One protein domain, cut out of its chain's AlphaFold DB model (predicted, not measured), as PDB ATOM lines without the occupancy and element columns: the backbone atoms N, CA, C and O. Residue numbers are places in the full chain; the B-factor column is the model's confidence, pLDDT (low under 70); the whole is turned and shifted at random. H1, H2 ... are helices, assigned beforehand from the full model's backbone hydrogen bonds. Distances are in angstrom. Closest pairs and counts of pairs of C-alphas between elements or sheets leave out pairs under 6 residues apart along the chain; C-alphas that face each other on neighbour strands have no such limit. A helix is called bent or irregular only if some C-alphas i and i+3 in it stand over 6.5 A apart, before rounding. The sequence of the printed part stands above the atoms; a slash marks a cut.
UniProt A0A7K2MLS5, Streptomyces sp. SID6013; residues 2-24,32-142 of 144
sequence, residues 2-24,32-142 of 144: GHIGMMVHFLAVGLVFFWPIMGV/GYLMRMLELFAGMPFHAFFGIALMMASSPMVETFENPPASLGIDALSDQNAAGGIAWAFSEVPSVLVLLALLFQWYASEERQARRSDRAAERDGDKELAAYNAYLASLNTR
ATOM      1  N   GLY A   2     -14.057  64.270  21.200       91.19
ATOM      2  CA  GLY A   2     -14.506  63.316  20.164       91.19
ATOM      3  C   GLY A   2     -13.412  62.758  19.239       91.19
ATOM      4  O   GLY A   2     -13.388  61.560  18.996       91.19
ATOM      5  N   HIS A   3     -12.458  63.589  18.796       90.81
ATOM      6  CA  HIS A   3     -11.359  63.156  17.914       90.81
ATOM      7  C   HIS A   3     -10.512  62.015  18.509       90.81
ATOM      8  O   HIS A   3     -10.289  61.004  17.851       90.81
ATOM      9  N   ILE A   4     -10.110  62.132  19.780       96.00
ATOM     10  CA  ILE A   4      -9.354  61.076  20.477       96.00
ATOM     11  C   ILE A   4     -10.215  59.821  20.641       96.00
ATOM     12  O   ILE A   4      -9.730  58.719  20.408       96.00
ATOM     13  N   GLY A   5     -11.498  59.985  20.980       97.75
ATOM     14  CA  GLY A   5     -12.439  58.867  21.067       97.75
ATOM     15  C   GLY A   5     -12.547  58.085  19.754       97.75
ATOM     16  O   GLY A   5     -12.480  56.860  19.774       97.75
ATOM     17  N   MET A   6     -12.631  58.780  18.614       96.38
ATOM     18  CA  MET A   6     -12.641  58.147  17.290       96.38
ATOM     19  C   MET A   6     -11.325  57.428  16.983       96.38
ATOM     20  O   MET A   6     -11.359  56.296  16.516       96.38
ATOM     21  N   MET A   7     -10.173  58.036  17.284       95.62
ATOM     22  CA  MET A   7      -8.876  57.378  17.074       95.62
ATOM     23  C   MET A   7      -8.741  56.095  17.897       95.62
ATOM     24  O   MET A   7      -8.337  55.065  17.363       95.62
ATOM     25  N   VAL A   8      -9.124  56.130  19.178       97.06
ATOM     26  CA  VAL A   8      -9.127  54.940  20.042       97.06
ATOM     27  C   VAL A   8     -10.095  53.887  19.509       97.06
ATOM     28  O   VAL A   8      -9.743  52.712  19.467       97.06
ATOM     29  N   HIS A   9     -11.287  54.291  19.067       96.06
ATOM     30  CA  HIS A   9     -12.267  53.383  18.478       96.06
ATOM     31  C   HIS A   9     -11.725  52.692  17.220       96.06
ATOM     32  O   HIS A   9     -11.750  51.466  17.153       96.06
ATOM     33  N   PHE A  10     -11.185  53.447  16.258       92.88
ATOM     34  CA  PHE A  10     -10.628  52.877  15.029       92.88
ATOM     35  C   PHE A  10      -9.435  51.966  15.301       92.88
ATOM     36  O   PHE A  10      -9.345  50.892  14.709       92.88
ATOM     37  N   LEU A  11      -8.560  52.342  16.236       93.56
ATOM     38  CA  LEU A  11      -7.462  51.481  16.657       93.56
ATOM     39  C   LEU A  11      -7.984  50.180  17.280       93.56
ATOM     40  O   LEU A  11      -7.528  49.104  16.908       93.56
ATOM     41  N   ALA A  12      -8.951  50.258  18.196       95.38
ATOM     42  CA  ALA A  12      -9.523  49.085  18.850       95.38
ATOM     43  C   ALA A  12     -10.207  48.146  17.844       95.38
ATOM     44  O   ALA A  12      -9.961  46.942  17.869       95.38
ATOM     45  N   VAL A  13     -11.012  48.689  16.927       93.19
ATOM     46  CA  VAL A  13     -11.655  47.912  15.857       93.19
ATOM     47  C   VAL A  13     -10.608  47.289  14.936       93.19
ATOM     48  O   VAL A  13     -10.706  46.103  14.630       93.19
ATOM     49  N   GLY A  14      -9.574  48.042  14.551       87.56
ATOM     50  CA  GLY A  14      -8.467  47.533  13.739       87.56
ATOM     51  C   GLY A  14      -7.719  46.384  14.416       87.56
ATOM     52  O   GLY A  14      -7.451  45.368  13.780       87.56
ATOM     53  N   LEU A  15      -7.451  46.491  15.721       89.00
ATOM     54  CA  LEU A  15      -6.834  45.419  16.506       89.00
ATOM     55  C   LEU A  15      -7.726  44.178  16.579       89.00
ATOM     56  O   LEU A  15      -7.229  43.072  16.399       89.00
ATOM     57  N   VAL A  16      -9.034  44.346  16.800       88.31
ATOM     58  CA  VAL A  16      -9.998  43.232  16.822       88.31
ATOM     59  C   VAL A  16     -10.094  42.556  15.454       88.31
ATOM     60  O   VAL A  16     -10.121  41.330  15.393       88.31
ATOM     61  N   PHE A  17     -10.090  43.324  14.361       85.06
ATOM     62  CA  PHE A  17     -10.098  42.791  12.997       85.06
ATOM     63  C   PHE A  17      -8.813  42.017  12.672       85.06
ATOM     64  O   PHE A  17      -8.870  40.912  12.138       85.06
ATOM     65  N   PHE A  18      -7.645  42.556  13.033       85.12
ATOM     66  CA  PHE A  18      -6.361  41.894  12.785       85.12
ATOM     67  C   PHE A  18      -6.056  40.757  13.763       85.12
ATOM     68  O   PHE A  18      -5.171  39.949  13.481       85.12
ATOM     69  N   TRP A  19      -6.768  40.653  14.888       85.12
ATOM     70  CA  TRP A  19      -6.504  39.646  15.916       85.12
ATOM     71  C   TRP A  19      -6.510  38.203  15.373       85.12
ATOM     72  O   TRP A  19      -5.513  37.504  15.571       85.12
ATOM     73  N   PRO A  20      -7.534  37.729  14.631       81.44
ATOM     74  CA  PRO A  20      -7.539  36.371  14.078       81.44
ATOM     75  C   PRO A  20      -6.516  36.186  12.945       81.44
ATOM     76  O   PRO A  20      -5.981  35.090  12.750       81.44
ATOM     77  N   ILE A  21      -6.208  37.265  12.216       83.44
ATOM     78  CA  ILE A  21      -5.292  37.265  11.070       83.44
ATOM     79  C   ILE A  21      -3.836  37.198  11.529       83.44
ATOM     80  O   ILE A  21      -3.058  36.469  10.927       83.44
ATOM     81  N   MET A  22      -3.450  37.907  12.588       77.00
ATOM     82  CA  MET A  22      -2.074  37.972  13.104       77.00
ATOM     83  C   MET A  22      -1.811  36.987  14.244       77.00
ATOM     84  O   MET A  22      -0.671  36.558  14.418       77.00
ATOM     85  N   GLY A  23      -2.845  36.637  15.014       65.44
ATOM     86  CA  GLY A  23      -2.725  35.994  16.318       65.44
ATOM     87  C   GLY A  23      -1.775  34.804  16.316       65.44
ATOM     88  O   GLY A  23      -2.014  33.812  15.626       65.44
ATOM     89  N   VAL A  24      -0.688  34.913  17.082       59.03
ATOM     90  CA  VAL A  24       0.192  33.791  17.450       59.03
ATOM     91  C   VAL A  24      -0.543  32.865  18.423       59.03
ATOM     92  O   VAL A  24      -0.329  31.652  18.394       59.03
ATOM     93  N   GLY A  32      -8.023  28.533   9.417       88.00
ATOM     94  CA  GLY A  32      -6.922  28.002   8.612       88.00
ATOM     95  C   GLY A  32      -6.217  29.111   7.823       88.00
ATOM     96  O   GLY A  32      -6.785  30.180   7.594       88.00
ATOM     97  N   TYR A  33      -4.980  28.863   7.380       90.25
ATOM     98  CA  TYR A  33      -4.197  29.862   6.640       90.25
ATOM     99  C   TYR A  33      -4.943  30.424   5.428       90.25
ATOM    100  O   TYR A  33      -4.959  31.636   5.247       90.25
ATOM    101  N   LEU A  34      -5.626  29.564   4.666       90.62
ATOM    102  CA  LEU A  34      -6.426  29.986   3.520       90.62
ATOM    103  C   LEU A  34      -7.538  30.970   3.912       90.62
ATOM    104  O   LEU A  34      -7.694  31.997   3.263       90.62
ATOM    105  N   MET A  35      -8.271  30.702   4.998       91.44
ATOM    106  CA  MET A  35      -9.324  31.611   5.466       91.44
ATOM    107  C   MET A  35      -8.753  32.958   5.907       91.44
ATOM    108  O   MET A  35      -9.280  33.985   5.503       91.44
ATOM    109  N   ARG A  36      -7.627  32.974   6.634       91.19
ATOM    110  CA  ARG A  36      -6.947  34.224   7.035       91.19
ATOM    111  C   ARG A  36      -6.497  35.044   5.822       91.19
ATOM    112  O   ARG A  36      -6.599  36.266   5.835       91.19
ATOM    113  N   MET A  37      -6.002  34.381   4.774       92.44
ATOM    114  CA  MET A  37      -5.626  35.043   3.520       92.44
ATOM    115  C   MET A  37      -6.846  35.623   2.800       92.44
ATOM    116  O   MET A  37      -6.780  36.756   2.333       92.44
ATOM    117  N   LEU A  38      -7.955  34.879   2.730       92.12
ATOM    118  CA  LEU A  38      -9.204  35.349   2.125       92.12
ATOM    119  C   LEU A  38      -9.809  36.522   2.900       92.12
ATOM    120  O   LEU A  38     -10.224  37.495   2.280       92.12
ATOM    121  N   GLU A  39      -9.822  36.460   4.233       90.25
ATOM    122  CA  GLU A  39     -10.274  37.550   5.108       90.25
ATOM    123  C   GLU A  39      -9.467  38.830   4.868       90.25
ATOM    124  O   GLU A  39     -10.041  39.901   4.672       90.25
ATOM    125  N   LEU A  40      -8.137  38.711   4.819       89.94
ATOM    126  CA  LEU A  40      -7.243  39.829   4.533       89.94
ATOM    127  C   LEU A  40      -7.454  40.382   3.115       89.94
ATOM    128  O   LEU A  40      -7.482  41.593   2.912       89.94
ATOM    129  N   PHE A  41      -7.620  39.497   2.130       89.19
ATOM    130  CA  PHE A  41      -7.812  39.879   0.734       89.19
ATOM    131  C   PHE A  41      -9.184  40.508   0.472       89.19
ATOM    132  O   PHE A  41      -9.277  41.406  -0.355       89.19
ATOM    133  N   ALA A  42     -10.235  40.097   1.185       89.44
ATOM    134  CA  ALA A  42     -11.603  40.567   0.959       89.44
ATOM    135  C   ALA A  42     -11.743  42.093   1.068       89.44
ATOM    136  O   ALA A  42     -12.526  42.684   0.328       89.44
ATOM    137  N   GLY A  43     -10.974  42.738   1.953       83.81
ATOM    138  CA  GLY A  43     -10.977  44.193   2.112       83.81
ATOM    139  C   GLY A  43     -10.149  44.953   1.068       83.81
ATOM    140  O   GLY A  43     -10.474  46.100   0.769       83.81
ATOM    141  N   MET A  44      -9.108  44.336   0.491       88.62
ATOM    142  CA  MET A  44      -8.135  45.049  -0.357       88.62
ATOM    143  C   MET A  44      -8.762  45.713  -1.594       88.62
ATOM    144  O   MET A  44      -8.481  46.886  -1.830       88.62
ATOM    145  N   PRO A  45      -9.644  45.054  -2.381       89.75
ATOM    146  CA  PRO A  45     -10.217  45.695  -3.560       89.75
ATOM    147  C   PRO A  45     -10.983  46.976  -3.225       89.75
ATOM    148  O   PRO A  45     -10.918  47.940  -3.980       89.75
ATOM    149  N   PHE A  46     -11.680  47.016  -2.087       88.94
ATOM    150  CA  PHE A  46     -12.487  48.173  -1.706       88.94
ATOM    151  C   PHE A  46     -11.628  49.416  -1.452       88.94
ATOM    152  O   PHE A  46     -11.968  50.491  -1.944       88.94
ATOM    153  N   HIS A  47     -10.502  49.275  -0.749       87.88
ATOM    154  CA  HIS A  47      -9.586  50.390  -0.497       87.88
ATOM    155  C   HIS A  47      -8.875  50.845  -1.775       87.88
ATOM    156  O   HIS A  47      -8.799  52.048  -2.033       87.88
ATOM    157  N   ALA A  48      -8.444  49.900  -2.614       90.31
ATOM    158  CA  ALA A  48      -7.838  50.211  -3.901       90.31
ATOM    159  C   ALA A  48      -8.782  50.977  -4.822       90.31
ATOM    160  O   ALA A  48      -8.417  52.041  -5.323       90.31
ATOM    161  N   PHE A  49     -10.010  50.495  -5.010       92.75
ATOM    162  CA  PHE A  49     -10.984  51.198  -5.838       92.75
ATOM    163  C   PHE A  49     -11.367  52.556  -5.253       92.75
ATOM    164  O   PHE A  49     -11.507  53.511  -6.012       92.75
ATOM    165  N   PHE A  50     -11.478  52.673  -3.927       92.81
ATOM    166  CA  PHE A  50     -11.722  53.955  -3.268       92.81
ATOM    167  C   PHE A  50     -10.601  54.969  -3.546       92.81
ATOM    168  O   PHE A  50     -10.877  56.079  -4.003       92.81
ATOM    169  N   GLY A  51      -9.338  54.587  -3.339       93.81
ATOM    170  CA  GLY A  51      -8.193  55.462  -3.600       93.81
ATOM    171  C   GLY A  51      -8.072  55.840  -5.077       93.81
ATOM    172  O   GLY A  51      -7.885  57.012  -5.402       93.81
ATOM    173  N   ILE A  52      -8.247  54.870  -5.982       94.06
ATOM    174  CA  ILE A  52      -8.244  55.102  -7.435       94.06
ATOM    175  C   ILE A  52      -9.366  56.059  -7.841       94.06
ATOM    176  O   ILE A  52      -9.117  56.977  -8.617       94.06
ATOM    177  N   ALA A  53     -10.575  55.899  -7.301       95.12
ATOM    178  CA  ALA A  53     -11.688  56.795  -7.594       95.12
ATOM    179  C   ALA A  53     -11.379  58.246  -7.188       95.12
ATOM    180  O   ALA A  53     -11.648  59.157  -7.969       95.12
ATOM    181  N   LEU A  54     -10.756  58.468  -6.024       95.50
ATOM    182  CA  LEU A  54     -10.317  59.804  -5.599       95.50
ATOM    183  C   LEU A  54      -9.218  60.379  -6.499       95.50
ATOM    184  O   LEU A  54      -9.254  61.566  -6.821       95.50
ATOM    185  N   MET A  55      -8.266  59.544  -6.929       95.81
ATOM    186  CA  MET A  55      -7.186  59.948  -7.835       95.81
ATOM    187  C   MET A  55      -7.683  60.286  -9.245       95.81
ATOM    188  O   MET A  55      -7.119  61.166  -9.892       95.81
ATOM    189  N   MET A  56      -8.712  59.587  -9.728       96.50
ATOM    190  CA  MET A  56      -9.284  59.768 -11.067       96.50
ATOM    191  C   MET A  56     -10.370  60.845 -11.136       96.50
ATOM    192  O   MET A  56     -10.800  61.202 -12.234       96.50
ATOM    193  N   ALA A  57     -10.843  61.345  -9.994       95.75
ATOM    194  CA  ALA A  57     -11.838  62.404  -9.961       95.75
ATOM    195  C   ALA A  57     -11.293  63.683 -10.620       95.75
ATOM    196  O   ALA A  57     -10.135  64.052 -10.442       95.75
ATOM    197  N   SER A  58     -12.143  64.369 -11.383       95.25
ATOM    198  CA  SER A  58     -11.816  65.634 -12.057       95.25
ATOM    199  C   SER A  58     -12.188  66.877 -11.245       95.25
ATOM    200  O   SER A  58     -11.928  67.997 -11.676       95.25
ATOM    201  N   SER A  59     -12.823  66.688 -10.089       94.06
ATOM    202  CA  SER A  59     -13.204  67.744  -9.151       94.06
ATOM    203  C   SER A  59     -13.139  67.212  -7.713       94.06
ATOM    204  O   SER A  59     -13.175  65.989  -7.515       94.06
ATOM    205  N   PRO A  60     -13.013  68.094  -6.705       94.75
ATOM    206  CA  PRO A  60     -13.117  67.696  -5.308       94.75
ATOM    207  C   PRO A  60     -14.448  66.981  -5.033       94.75
ATOM    208  O   PRO A  60     -15.518  67.489  -5.350       94.75
ATOM    209  N   MET A  61     -14.383  65.797  -4.426       93.88
ATOM    210  CA  MET A  61     -15.550  64.957  -4.123       93.88
ATOM    211  C   MET A  61     -16.311  65.427  -2.875       93.88
ATOM    212  O   MET A  61     -17.410  64.951  -2.601       93.88
ATOM    213  N   VAL A  62     -15.710  66.328  -2.094       92.44
ATOM    214  CA  VAL A  62     -16.261  66.859  -0.847       92.44
ATOM    215  C   VAL A  62     -16.192  68.383  -0.894       92.44
ATOM    216  O   VAL A  62     -15.115  68.963  -0.763       92.44
ATOM    217  N   GLU A  63     -17.353  69.025  -1.025       92.00
ATOM    218  CA  GLU A  63     -17.497  70.487  -1.158       92.00
ATOM    219  C   GLU A  63     -16.802  71.262  -0.026       92.00
ATOM    220  O   GLU A  63     -16.227  72.326  -0.234       92.00
ATOM    221  N   THR A  64     -16.778  70.699   1.187       91.44
ATOM    222  CA  THR A  64     -16.112  71.304   2.352       91.44
ATOM    223  C   THR A  64     -14.620  71.579   2.128       91.44
ATOM    224  O   THR A  64     -14.083  72.500   2.740       91.44
ATOM    225  N   PHE A  65     -13.952  70.814   1.260       89.69
ATOM    226  CA  PHE A  65     -12.522  70.958   0.967       89.69
ATOM    227  C   PHE A  65     -12.240  71.632  -0.378       89.69
ATOM    228  O   PHE A  65     -11.081  71.751  -0.760       89.69
ATOM    229  N   GLU A  66     -13.268  72.102  -1.090       92.56
ATOM    230  CA  GLU A  66     -13.113  72.711  -2.417       92.56
ATOM    231  C   GLU A  66     -12.271  73.996  -2.380       92.56
ATOM    232  O   GLU A  66     -11.540  74.292  -3.320       92.56
ATOM    233  N   ASN A  67     -12.330  74.734  -1.266       93.25
ATOM    234  CA  ASN A  67     -11.643  76.013  -1.087       93.25
ATOM    235  C   ASN A  67     -10.715  75.975   0.141       93.25
ATOM    236  O   ASN A  67     -11.069  76.512   1.199       93.25
ATOM    237  N   PRO A  68      -9.539  75.325   0.048       92.31
ATOM    238  CA  PRO A  68      -8.595  75.274   1.153       92.31
ATOM    239  C   PRO A  68      -8.056  76.679   1.484       92.31
ATOM    240  O   PRO A  68      -7.921  77.526   0.596       92.31
ATOM    241  N   PRO A  69      -7.709  76.957   2.755       92.69
ATOM    242  CA  PRO A  69      -7.101  78.225   3.137       92.69
ATOM    243  C   PRO A  69      -5.852  78.533   2.306       92.69
ATOM    244  O   PRO A  69      -4.934  77.716   2.235       92.69
ATOM    245  N   ALA A  70      -5.767  79.749   1.760       90.31
ATOM    246  CA  ALA A  70      -4.638  80.182   0.930       90.31
ATOM    247  C   ALA A  70      -3.269  80.026   1.623       90.31
ATOM    248  O   ALA A  70      -2.255  79.825   0.960       90.31
ATOM    249  N   SER A  71      -3.235  80.060   2.960       95.38
ATOM    250  CA  SER A  71      -2.028  79.832   3.763       95.38
ATOM    251  C   SER A  71      -1.408  78.442   3.595       95.38
ATOM    252  O   SER A  71      -0.232  78.280   3.899       95.38
ATOM    253  N   LEU A  72      -2.183  77.442   3.159       91.69
ATOM    254  CA  LEU A  72      -1.682  76.088   2.915       91.69
ATOM    255  C   LEU A  72      -0.962  75.968   1.566       91.69
ATOM    256  O   LEU A  72      -0.137  75.075   1.410       91.69
ATOM    257  N   GLY A  73      -1.252  76.855   0.604       92.69
ATOM    258  CA  GLY A  73      -0.640  76.814  -0.727       92.69
ATOM    259  C   GLY A  73      -0.931  75.527  -1.510       92.69
ATOM    260  O   GLY A  73      -0.117  75.136  -2.343       92.69
ATOM    261  N   ILE A  74      -2.055  74.863  -1.224       94.25
ATOM    262  CA  ILE A  74      -2.467  73.603  -1.855       94.25
ATOM    263  C   ILE A  74      -3.636  73.825  -2.814       94.25
ATOM    264  O   ILE A  74      -4.524  74.635  -2.552       94.25
ATOM    265  N   ASP A  75      -3.640  73.071  -3.908       94.00
ATOM    266  CA  ASP A  75      -4.805  72.898  -4.773       94.00
ATOM    267  C   ASP A  75      -5.647  71.719  -4.263       94.00
ATOM    268  O   ASP A  75      -5.102  70.662  -3.939       94.00
ATOM    269  N   ALA A  76      -6.970  71.890  -4.195       94.69
ATOM    270  CA  ALA A  76      -7.876  70.897  -3.614       94.69
ATOM    271  C   ALA A  76      -7.866  69.567  -4.384       94.69
ATOM    272  O   ALA A  76      -7.918  68.494  -3.782       94.69
ATOM    273  N   LEU A  77      -7.778  69.626  -5.716       95.50
ATOM    274  CA  LEU A  77      -7.763  68.430  -6.552       95.50
ATOM    275  C   LEU A  77      -6.433  67.681  -6.419       95.50
ATOM    276  O   LEU A  77      -6.423  66.455  -6.299       95.50
ATOM    277  N   SER A  78      -5.318  68.412  -6.379       94.75
ATOM    278  CA  SER A  78      -3.996  67.839  -6.115       94.75
ATOM    279  C   SER A  78      -3.911  67.186  -4.733       94.75
ATOM    280  O   SER A  78      -3.324  66.110  -4.611       94.75
ATOM    281  N   ASP A  79      -4.481  67.811  -3.699       95.31
ATOM    282  CA  ASP A  79      -4.502  67.261  -2.340       95.31
ATOM    283  C   ASP A  79      -5.346  65.980  -2.273       95.31
ATOM    284  O   ASP A  79      -4.877  64.952  -1.785       95.31
ATOM    285  N   GLN A  80      -6.540  65.982  -2.879       96.31
ATOM    286  CA  GLN A  80      -7.382  64.788  -2.982       96.31
ATOM    287  C   GLN A  80      -6.695  63.649  -3.750       96.31
ATOM    288  O   GLN A  80      -6.807  62.487  -3.351       96.31
ATOM    289  N   ASN A  81      -5.983  63.954  -4.839       96.00
ATOM    290  CA  ASN A  81      -5.243  62.948  -5.598       96.00
ATOM    291  C   ASN A  81      -4.156  62.294  -4.728       96.00
ATOM    292  O   ASN A  81      -4.101  61.066  -4.625       96.00
ATOM    293  N   ALA A  82      -3.358  63.101  -4.021       95.38
ATOM    294  CA  ALA A  82      -2.362  62.594  -3.082       95.38
ATOM    295  C   ALA A  82      -3.008  61.779  -1.947       95.38
ATOM    296  O   ALA A  82      -2.531  60.689  -1.619       95.38
ATOM    297  N   ALA A  83      -4.125  62.256  -1.392       93.19
ATOM    298  CA  ALA A  83      -4.881  61.560  -0.356       93.19
ATOM    299  C   ALA A  83      -5.413  60.202  -0.840       93.19
ATOM    300  O   ALA A  83      -5.330  59.222  -0.100       93.19
ATOM    301  N   GLY A  84      -5.891  60.107  -2.086       94.62
ATOM    302  CA  GLY A  84      -6.302  58.846  -2.707       94.62
ATOM    303  C   GLY A  84      -5.145  57.850  -2.825       94.62
ATOM    304  O   GLY A  84      -5.296  56.678  -2.469       94.62
ATOM    305  N   GLY A  85      -3.967  58.325  -3.241       93.81
ATOM    306  CA  GLY A  85      -2.749  57.515  -3.296       93.81
ATOM    307  C   GLY A  85      -2.301  57.017  -1.919       93.81
ATOM    308  O   GLY A  85      -1.968  55.842  -1.767       93.81
ATOM    309  N   ILE A  86      -2.350  57.882  -0.901       93.50
ATOM    310  CA  ILE A  86      -2.029  57.527   0.489       93.50
ATOM    311  C   ILE A  86      -3.034  56.507   1.032       93.50
ATOM    312  O   ILE A  86      -2.619  55.498   1.597       93.50
ATOM    313  N   ALA A  87      -4.336  56.736   0.841       90.12
ATOM    314  CA  ALA A  87      -5.395  55.852   1.326       90.12
ATOM    315  C   ALA A  87      -5.253  54.423   0.775       90.12
ATOM    316  O   ALA A  87      -5.402  53.451   1.522       90.12
ATOM    317  N   TRP A  88      -4.902  54.301  -0.508       89.56
ATOM    318  CA  TRP A  88      -4.604  53.018  -1.139       89.56
ATOM    319  C   TRP A  88      -3.295  52.402  -0.623       89.56
ATOM    320  O   TRP A  88      -3.298  51.302  -0.072       89.56
ATOM    321  N   ALA A  89      -2.164  53.099  -0.769       88.81
ATOM    322  CA  ALA A  89      -0.848  52.522  -0.490       88.81
ATOM    323  C   ALA A  89      -0.675  52.137   0.986       88.81
ATOM    324  O   ALA A  89      -0.079  51.101   1.294       88.81
ATOM    325  N   PHE A  90      -1.214  52.950   1.898       87.38
ATOM    326  CA  PHE A  90      -1.135  52.698   3.333       87.38
ATOM    327  C   PHE A  90      -1.915  51.450   3.755       87.38
ATOM    328  O   PHE A  90      -1.542  50.798   4.725       87.38
ATOM    329  N   SER A  91      -2.962  51.091   3.017       81.81
ATOM    330  CA  SER A  91      -3.751  49.884   3.274       81.81
ATOM    331  C   SER A  91      -3.100  48.655   2.631       81.81
ATOM    332  O   SER A  91      -2.990  47.592   3.254       81.81
ATOM    333  N   GLU A  92      -2.577  48.814   1.414       89.19
ATOM    334  CA  GLU A  92      -2.210  47.665   0.587       89.19
ATOM    335  C   GLU A  92      -0.801  47.168   0.885       89.19
ATOM    336  O   GLU A  92      -0.580  45.958   0.937       89.19
ATOM    337  N   VAL A  93       0.149  48.066   1.160       90.88
ATOM    338  CA  VAL A  93       1.528  47.662   1.473       90.88
ATOM    339  C   VAL A  93       1.589  46.805   2.748       90.88
ATOM    340  O   VAL A  93       2.147  45.705   2.684       90.88
ATOM    341  N   PRO A  94       0.994  47.204   3.894       89.00
ATOM    342  CA  PRO A  94       0.963  46.351   5.082       89.00
ATOM    343  C   PRO A  94       0.205  45.042   4.852       89.00
ATOM    344  O   PRO A  94       0.655  43.988   5.301       89.00
ATOM    345  N   SER A  95      -0.909  45.082   4.118       90.12
ATOM    346  CA  SER A  95      -1.703  43.886   3.825       90.12
ATOM    347  C   SER A  95      -0.920  42.875   2.985       90.12
ATOM    348  O   SER A  95      -0.921  41.687   3.298       90.12
ATOM    349  N   VAL A  96      -0.169  43.327   1.977       92.00
ATOM    350  CA  VAL A  96       0.726  42.462   1.192       92.00
ATOM    351  C   VAL A  96       1.821  41.856   2.072       92.00
ATOM    352  O   VAL A  96       2.092  40.660   1.963       92.00
ATOM    353  N   LEU A  97       2.422  42.629   2.983       93.19
ATOM    354  CA  LEU A  97       3.422  42.099   3.919       93.19
ATOM    355  C   LEU A  97       2.844  40.997   4.819       93.19
ATOM    356  O   LEU A  97       3.474  39.952   5.001       93.19
ATOM    357  N   VAL A  98       1.634  41.194   5.347       91.88
ATOM    358  CA  VAL A  98       0.943  40.180   6.158       91.88
ATOM    359  C   VAL A  98       0.581  38.959   5.313       91.88
ATOM    360  O   VAL A  98       0.784  37.831   5.764       91.88
ATOM    361  N   LEU A  99       0.115  39.149   4.076       92.69
ATOM    362  CA  LEU A  99      -0.200  38.057   3.154       92.69
ATOM    363  C   LEU A  99       1.035  37.192   2.867       92.69
ATOM    364  O   LEU A  99       0.959  35.966   2.950       92.69
ATOM    365  N   LEU A 100       2.187  37.819   2.601       94.88
ATOM    366  CA  LEU A 100       3.463  37.120   2.429       94.88
ATOM    367  C   LEU A 100       3.846  36.345   3.693       94.88
ATOM    368  O   LEU A 100       4.207  35.171   3.612       94.88
ATOM    369  N   ALA A 101       3.718  36.957   4.872       93.19
ATOM    370  CA  ALA A 101       3.998  36.282   6.135       93.19
ATOM    371  C   ALA A 101       3.087  35.061   6.356       93.19
ATOM    372  O   ALA A 101       3.562  34.018   6.809       93.19
ATOM    373  N   LEU A 102       1.795  35.162   6.028       92.69
ATOM    374  CA  LEU A 102       0.855  34.041   6.090       92.69
ATOM    375  C   LEU A 102       1.219  32.940   5.095       92.69
ATOM    376  O   LEU A 102       1.119  31.764   5.442       92.69
ATOM    377  N   LEU A 103       1.673  33.300   3.892       94.31
ATOM    378  CA  LEU A 103       2.090  32.348   2.864       94.31
ATOM    379  C   LEU A 103       3.291  31.522   3.332       94.31
ATOM    380  O   LEU A 103       3.258  30.294   3.262       94.31
ATOM    381  N   PHE A 104       4.311  32.175   3.894       94.62
ATOM    382  CA  PHE A 104       5.469  31.481   4.462       94.62
ATOM    383  C   PHE A 104       5.096  30.615   5.671       94.62
ATOM    384  O   PHE A 104       5.578  29.487   5.792       94.62
ATOM    385  N   GLN A 105       4.216  31.103   6.553       91.81
ATOM    386  CA  GLN A 105       3.732  30.317   7.693       91.81
ATOM    387  C   GLN A 105       2.949  29.077   7.247       91.81
ATOM    388  O   GLN A 105       3.115  28.006   7.837       91.81
ATOM    389  N   TRP A 106       2.121  29.210   6.208       92.94
ATOM    390  CA  TRP A 106       1.369  28.099   5.641       92.94
ATOM    391  C   TRP A 106       2.299  27.066   5.013       92.94
ATOM    392  O   TRP A 106       2.255  25.904   5.406       92.94
ATOM    393  N   TYR A 107       3.218  27.498   4.146       94.50
ATOM    394  CA  TYR A 107       4.205  26.622   3.512       94.50
ATOM    395  C   TYR A 107       5.019  25.826   4.545       94.50
ATOM    396  O   TYR A 107       5.125  24.603   4.467       94.50
ATOM    397  N   ALA A 108       5.518  26.493   5.591       92.12
ATOM    398  CA  ALA A 108       6.242  25.829   6.673       92.12
ATOM    399  C   ALA A 108       5.353  24.894   7.521       92.12
ATOM    400  O   ALA A 108       5.857  23.996   8.202       92.12
ATOM    401  N   SER A 109       4.039  25.121   7.563       90.56
ATOM    402  CA  SER A 109       3.080  24.234   8.227       90.56
ATOM    403  C   SER A 109       2.849  22.956   7.422       90.56
ATOM    404  O   SER A 109       2.942  21.872   7.999       90.56
ATOM    405  N   GLU A 110       2.617  23.086   6.114       93.31
ATOM    406  CA  GLU A 110       2.425  21.960   5.190       93.31
ATOM    407  C   GLU A 110       3.659  21.060   5.161       93.31
ATOM    408  O   GLU A 110       3.548  19.859   5.384       93.31
ATOM    409  N   GLU A 111       4.857  21.637   5.038       94.12
ATOM    410  CA  GLU A 111       6.114  20.877   5.048       94.12
ATOM    411  C   GLU A 111       6.287  20.064   6.345       94.12
ATOM    412  O   GLU A 111       6.704  18.904   6.342       94.12
ATOM    413  N   ARG A 112       5.931  20.647   7.498       92.50
ATOM    414  CA  ARG A 112       5.968  19.928   8.783       92.50
ATOM    415  C   ARG A 112       4.933  18.813   8.847       92.50
ATOM    416  O   ARG A 112       5.192  17.804   9.502       92.50
ATOM    417  N   GLN A 113       3.765  19.005   8.241       91.50
ATOM    418  CA  GLN A 113       2.711  18.003   8.199       91.50
ATOM    419  C   GLN A 113       3.080  16.843   7.278       91.50
ATOM    420  O   GLN A 113       3.017  15.710   7.746       91.50
ATOM    421  N   ALA A 114       3.576  17.124   6.073       91.38
ATOM    422  CA  ALA A 114       4.081  16.128   5.131       91.38
ATOM    423  C   ALA A 114       5.184  15.265   5.764       91.38
ATOM    424  O   ALA A 114       5.062  14.052   5.878       91.38
ATOM    425  N   ARG A 115       6.196  15.889   6.383       93.06
ATOM    426  CA  ARG A 115       7.243  15.131   7.094       93.06
ATOM    427  C   ARG A 115       6.713  14.284   8.254       93.06
ATOM    428  O   ARG A 115       7.376  13.334   8.669       93.06
ATOM    429  N   ARG A 116       5.597  14.669   8.884       91.56
ATOM    430  CA  ARG A 116       4.970  13.866   9.949       91.56
ATOM    431  C   ARG A 116       4.215  12.675   9.368       91.56
ATOM    432  O   ARG A 116       4.336  11.608   9.960       91.56
ATOM    433  N   SER A 117       3.478  12.856   8.271       87.94
ATOM    434  CA  SER A 117       2.794  11.757   7.584       87.94
ATOM    435  C   SER A 117       3.795  10.756   7.020       87.94
ATOM    436  O   SER A 117       3.650   9.572   7.289       87.94
ATOM    437  N   ASP A 118       4.873  11.222   6.385       89.12
ATOM    438  CA  ASP A 118       5.903  10.347   5.809       89.12
ATOM    439  C   ASP A 118       6.558   9.473   6.889       89.12
ATOM    440  O   ASP A 118       6.671   8.258   6.751       89.12
ATOM    441  N   ARG A 119       6.893  10.059   8.048       90.50
ATOM    442  CA  ARG A 119       7.425   9.293   9.190       90.50
ATOM    443  C   ARG A 119       6.413   8.335   9.818       90.50
ATOM    444  O   ARG A 119       6.828   7.393  10.488       90.50
ATOM    445  N   ALA A 120       5.116   8.619   9.727       88.00
ATOM    446  CA  ALA A 120       4.083   7.714  10.228       88.00
ATOM    447  C   ALA A 120       3.943   6.506   9.291       88.00
ATOM    448  O   ALA A 120       4.025   5.375   9.766       88.00
ATOM    449  N   ALA A 121       3.889   6.763   7.983       87.62
ATOM    450  CA  ALA A 121       3.902   5.776   6.909       87.62
ATOM    451  C   ALA A 121       5.117   4.833   6.980       87.62
ATOM    452  O   ALA A 121       4.960   3.612   6.985       87.62
ATOM    453  N   GLU A 122       6.328   5.377   7.159       87.00
ATOM    454  CA  GLU A 122       7.549   4.575   7.340       87.00
ATOM    455  C   GLU A 122       7.485   3.647   8.567       87.00
ATOM    456  O   GLU A 122       8.092   2.576   8.576       87.00
ATOM    457  N   ARG A 123       6.766   4.044   9.628       87.75
ATOM    458  CA  ARG A 123       6.652   3.264  10.874       87.75
ATOM    459  C   ARG A 123       5.574   2.198  10.811       87.75
ATOM    460  O   ARG A 123       5.740   1.141  11.420       87.75
ATOM    461  N   ASP A 124       4.450   2.498  10.173       87.94
ATOM    462  CA  ASP A 124       3.293   1.609  10.149       87.94
ATOM    463  C   ASP A 124       3.203   0.747   8.884       87.94
ATOM    464  O   ASP A 124       2.450  -0.230   8.894       87.94
ATOM    465  N   GLY A 125       4.042   1.024   7.879       84.19
ATOM    466  CA  GLY A 125       4.127   0.288   6.622       84.19
ATOM    467  C   GLY A 125       3.009   0.655   5.651       84.19
ATOM    468  O   GLY A 125       2.430  -0.243   5.042       84.19
ATOM    469  N   ASP A 126       2.669   1.943   5.556       81.69
ATOM    470  CA  ASP A 126       1.588   2.471   4.713       81.69
ATOM    471  C   ASP A 126       0.213   1.850   5.011       81.69
ATOM    472  O   ASP A 126      -0.625   1.663   4.122       81.69
ATOM    473  N   LYS A 127      -0.058   1.518   6.281       83.56
ATOM    474  CA  LYS A 127      -1.318   0.856   6.675       83.56
ATOM    475  C   LYS A 127      -2.550   1.673   6.310       83.56
ATOM    476  O   LYS A 127      -3.555   1.102   5.889       83.56
ATOM    477  N   GLU A 128      -2.475   2.989   6.472       80.00
ATOM    478  CA  GLU A 128      -3.561   3.902   6.118       80.00
ATOM    479  C   GLU A 128      -3.832   3.882   4.606       80.00
ATOM    480  O   GLU A 128      -4.981   3.749   4.182       80.00
ATOM    481  N   LEU A 129      -2.773   3.893   3.790       82.69
ATOM    482  CA  LEU A 129      -2.867   3.810   2.333       82.69
ATOM    483  C   LEU A 129      -3.454   2.462   1.884       82.69
ATOM    484  O   LEU A 129      -4.326   2.407   1.015       82.69
ATOM    485  N   ALA A 130      -3.019   1.366   2.513       86.31
ATOM    486  CA  ALA A 130      -3.532   0.024   2.253       86.31
ATOM    487  C   ALA A 130      -5.022  -0.104   2.615       86.31
ATOM    488  O   ALA A 130      -5.804  -0.649   1.832       86.31
ATOM    489  N   ALA A 131      -5.437   0.435   3.766       87.44
ATOM    490  CA  ALA A 131      -6.837   0.459   4.188       87.44
ATOM    491  C   ALA A 131      -7.705   1.308   3.245       87.44
ATOM    492  O   ALA A 131      -8.805   0.892   2.873       87.44
ATOM    493  N   TYR A 132      -7.196   2.461   2.808       86.25
ATOM    494  CA  TYR A 132      -7.875   3.325   1.847       86.25
ATOM    495  C   TYR A 132      -8.060   2.644   0.481       86.25
ATOM    496  O   TYR A 132      -9.161   2.647  -0.073       86.25
ATOM    497  N   ASN A 133      -7.026   1.967  -0.027       90.94
ATOM    498  CA  ASN A 133      -7.112   1.187  -1.265       90.94
ATOM    499  C   ASN A 133      -8.125   0.034  -1.160       90.94
ATOM    500  O   ASN A 133      -8.906  -0.188  -2.088       90.94
ATOM    501  N   ALA A 134      -8.167  -0.669  -0.022       91.31
ATOM    502  CA  ALA A 134      -9.159  -1.714   0.230       91.31
ATOM    503  C   ALA A 134     -10.596  -1.157   0.243       91.31
ATOM    504  O   ALA A 134     -11.512  -1.773  -0.308       91.31
ATOM    505  N   TYR A 135     -10.797   0.034   0.814       89.25
ATOM    506  CA  TYR A 135     -12.083   0.727   0.781       89.25
ATOM    507  C   TYR A 135     -12.507   1.095  -0.650       89.25
ATOM    508  O   TYR A 135     -13.627   0.769  -1.047       89.25
ATOM    509  N   LEU A 136     -11.622   1.692  -1.457       89.94
ATOM    510  CA  LEU A 136     -11.915   2.015  -2.861       89.94
ATOM    511  C   LEU A 136     -12.275   0.766  -3.683       89.94
ATOM    512  O   LEU A 136     -13.233   0.789  -4.459       89.94
ATOM    513  N   ALA A 137     -11.570  -0.348  -3.469       91.12
ATOM    514  CA  ALA A 137     -11.895  -1.627  -4.099       91.12
ATOM    515  C   ALA A 137     -13.298  -2.137  -3.705       91.12
ATOM    516  O   ALA A 137     -14.018  -2.691  -4.541       91.12
ATOM    517  N   SER A 138     -13.718  -1.899  -2.457       89.44
ATOM    518  CA  SER A 138     -15.062  -2.251  -1.972       89.44
ATOM    519  C   SER A 138     -16.185  -1.404  -2.593       89.44
ATOM    520  O   SER A 138     -17.307  -1.884  -2.744       89.44
ATOM    521  N   LEU A 139     -15.899  -0.157  -2.989       88.38
ATOM    522  CA  LEU A 139     -16.858   0.686  -3.715       88.38
ATOM    523  C   LEU A 139     -17.037   0.199  -5.153       88.38
ATOM    524  O   LEU A 139     -18.163   0.106  -5.638       88.38
ATOM    525  N   ASN A 140     -15.937  -0.177  -5.806       85.19
ATOM    526  CA  ASN A 140     -15.953  -0.657  -7.186       85.19
ATOM    527  C   ASN A 140     -16.692  -2.001  -7.333       85.19
ATOM    528  O   ASN A 140     -17.318  -2.263  -8.351       85.19
ATOM    529  N   THR A 141     -16.671  -2.837  -6.290       78.50
ATOM    530  CA  THR A 141     -17.406  -4.116  -6.236       78.50
ATOM    531  C   THR A 141     -18.885  -3.979  -5.868       78.50
ATOM    532  O   THR A 141     -19.627  -4.942  -6.018       78.50
ATOM    533  N   ARG A 142     -19.335  -2.813  -5.384       69.50
ATOM    534  CA  ARG A 142     -20.753  -2.541  -5.071       69.50
ATOM    535  C   ARG A 142     -21.482  -1.749  -6.161       69.50
ATOM    536  O   ARG A 142     -22.705  -1.677  -6.122       69.50
TER     537      ARG A 142
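AT A GLANCE: This is residues 2 to 24 and 32 to 142 of the 144 residues of a protein of Streptomyces sp. SID6013 (UniProt A0A7K2MLS5). The model is a long rod built along one very long helix, H3, with the bent helix H2 folded back beside its first part as a helical hairpin. H4 turns off the far end of H3 nearly at a right angle, like the foot of an L, and H1 packs on arm H2a with residues 20 to 21 alone, while its residues 2 to 16 stick out free. The hairpin's turn is a long looped stretch, residues 57 to 75, at the end of the rod away from H4. The printed part has 134 residues with four named helices, H1, H2, H3 and H4 in chain order, and no named strand; the class is all helix. The whole is extended, with a radius of gyration of the C-alphas of 25.8 A, and it spans 82 by 33 by 23 A.

IN THESE COORDINATES: H3, residues 76 to 124, is 71.5 A long, from C-alpha 76 at (-7.876, 70.897, -3.614) to C-alpha 124 at (3.293, 1.609, 10.149). It is neither bent nor irregular, but only just: C-alphas 91 and 94 are 6.2 A apart. H2, residues 33 to 56, was assigned as one helix by its hydrogen bonds but is bent, with C-alphas 42 and 45 7.0 A apart; its arms are H2a, residues 33 to 42, 14.2 A, and H2b, residues 45 to 56, 16.0 A. H1, residues 2 to 22, is 29.1 A long and begins at C-alpha 2 (-14.506, 63.316, 20.164); it has a kink of 25 degrees near residue 16 and is only just irregular, with C-alphas 17 and 20 7.0 A apart. H4, residues 127 to 140, is 20.2 A long.

HOW THE PARTS SIT: H3 and H2b form a hairpin: residues 80 to 92 of H3 touch H2b, opposite ways at a shallow tilt of 24 degrees, the closest C-alphas being those of Gly 51 and Gly 84, 4.0 A apart. Residues 95 to 106 of H3 touch H2a, opposite ways at 13 degrees, a shallow tilt, with the C-alphas of Tyr 33 and Trp 106 closest at 5.9 A. H1 touches H2a, its Ile 21 closest to Arg 36 with C-alphas 5.3 A apart, at a tilt of 35.2 degrees, only just steep. H3 and H4 are close but not clearly touching, about perpendicular at 84 degrees, with the C-alphas of Ala 121 and Lys 127 closest at 7.2 A. H1 and H4 are apart. Every O i to N i+4 pair is within hydrogen-bond range in H2a, H2b and H4; in H1 15 of 17 are, and in H3 43 of 45.

THE WHOLE: The C-alphas farthest apart, those of Ser 71 and Thr 141, are 85.9 A apart. Residues 25 to 31 are not printed, and C-alphas 24 and 32 are 12.7 A apart across the cut. The link from H2 to H3 is long, and that from H3 to H4 is tight. Mean pLDDT of the printed part is 90.3; residues 23, 24 and 142 are under 70.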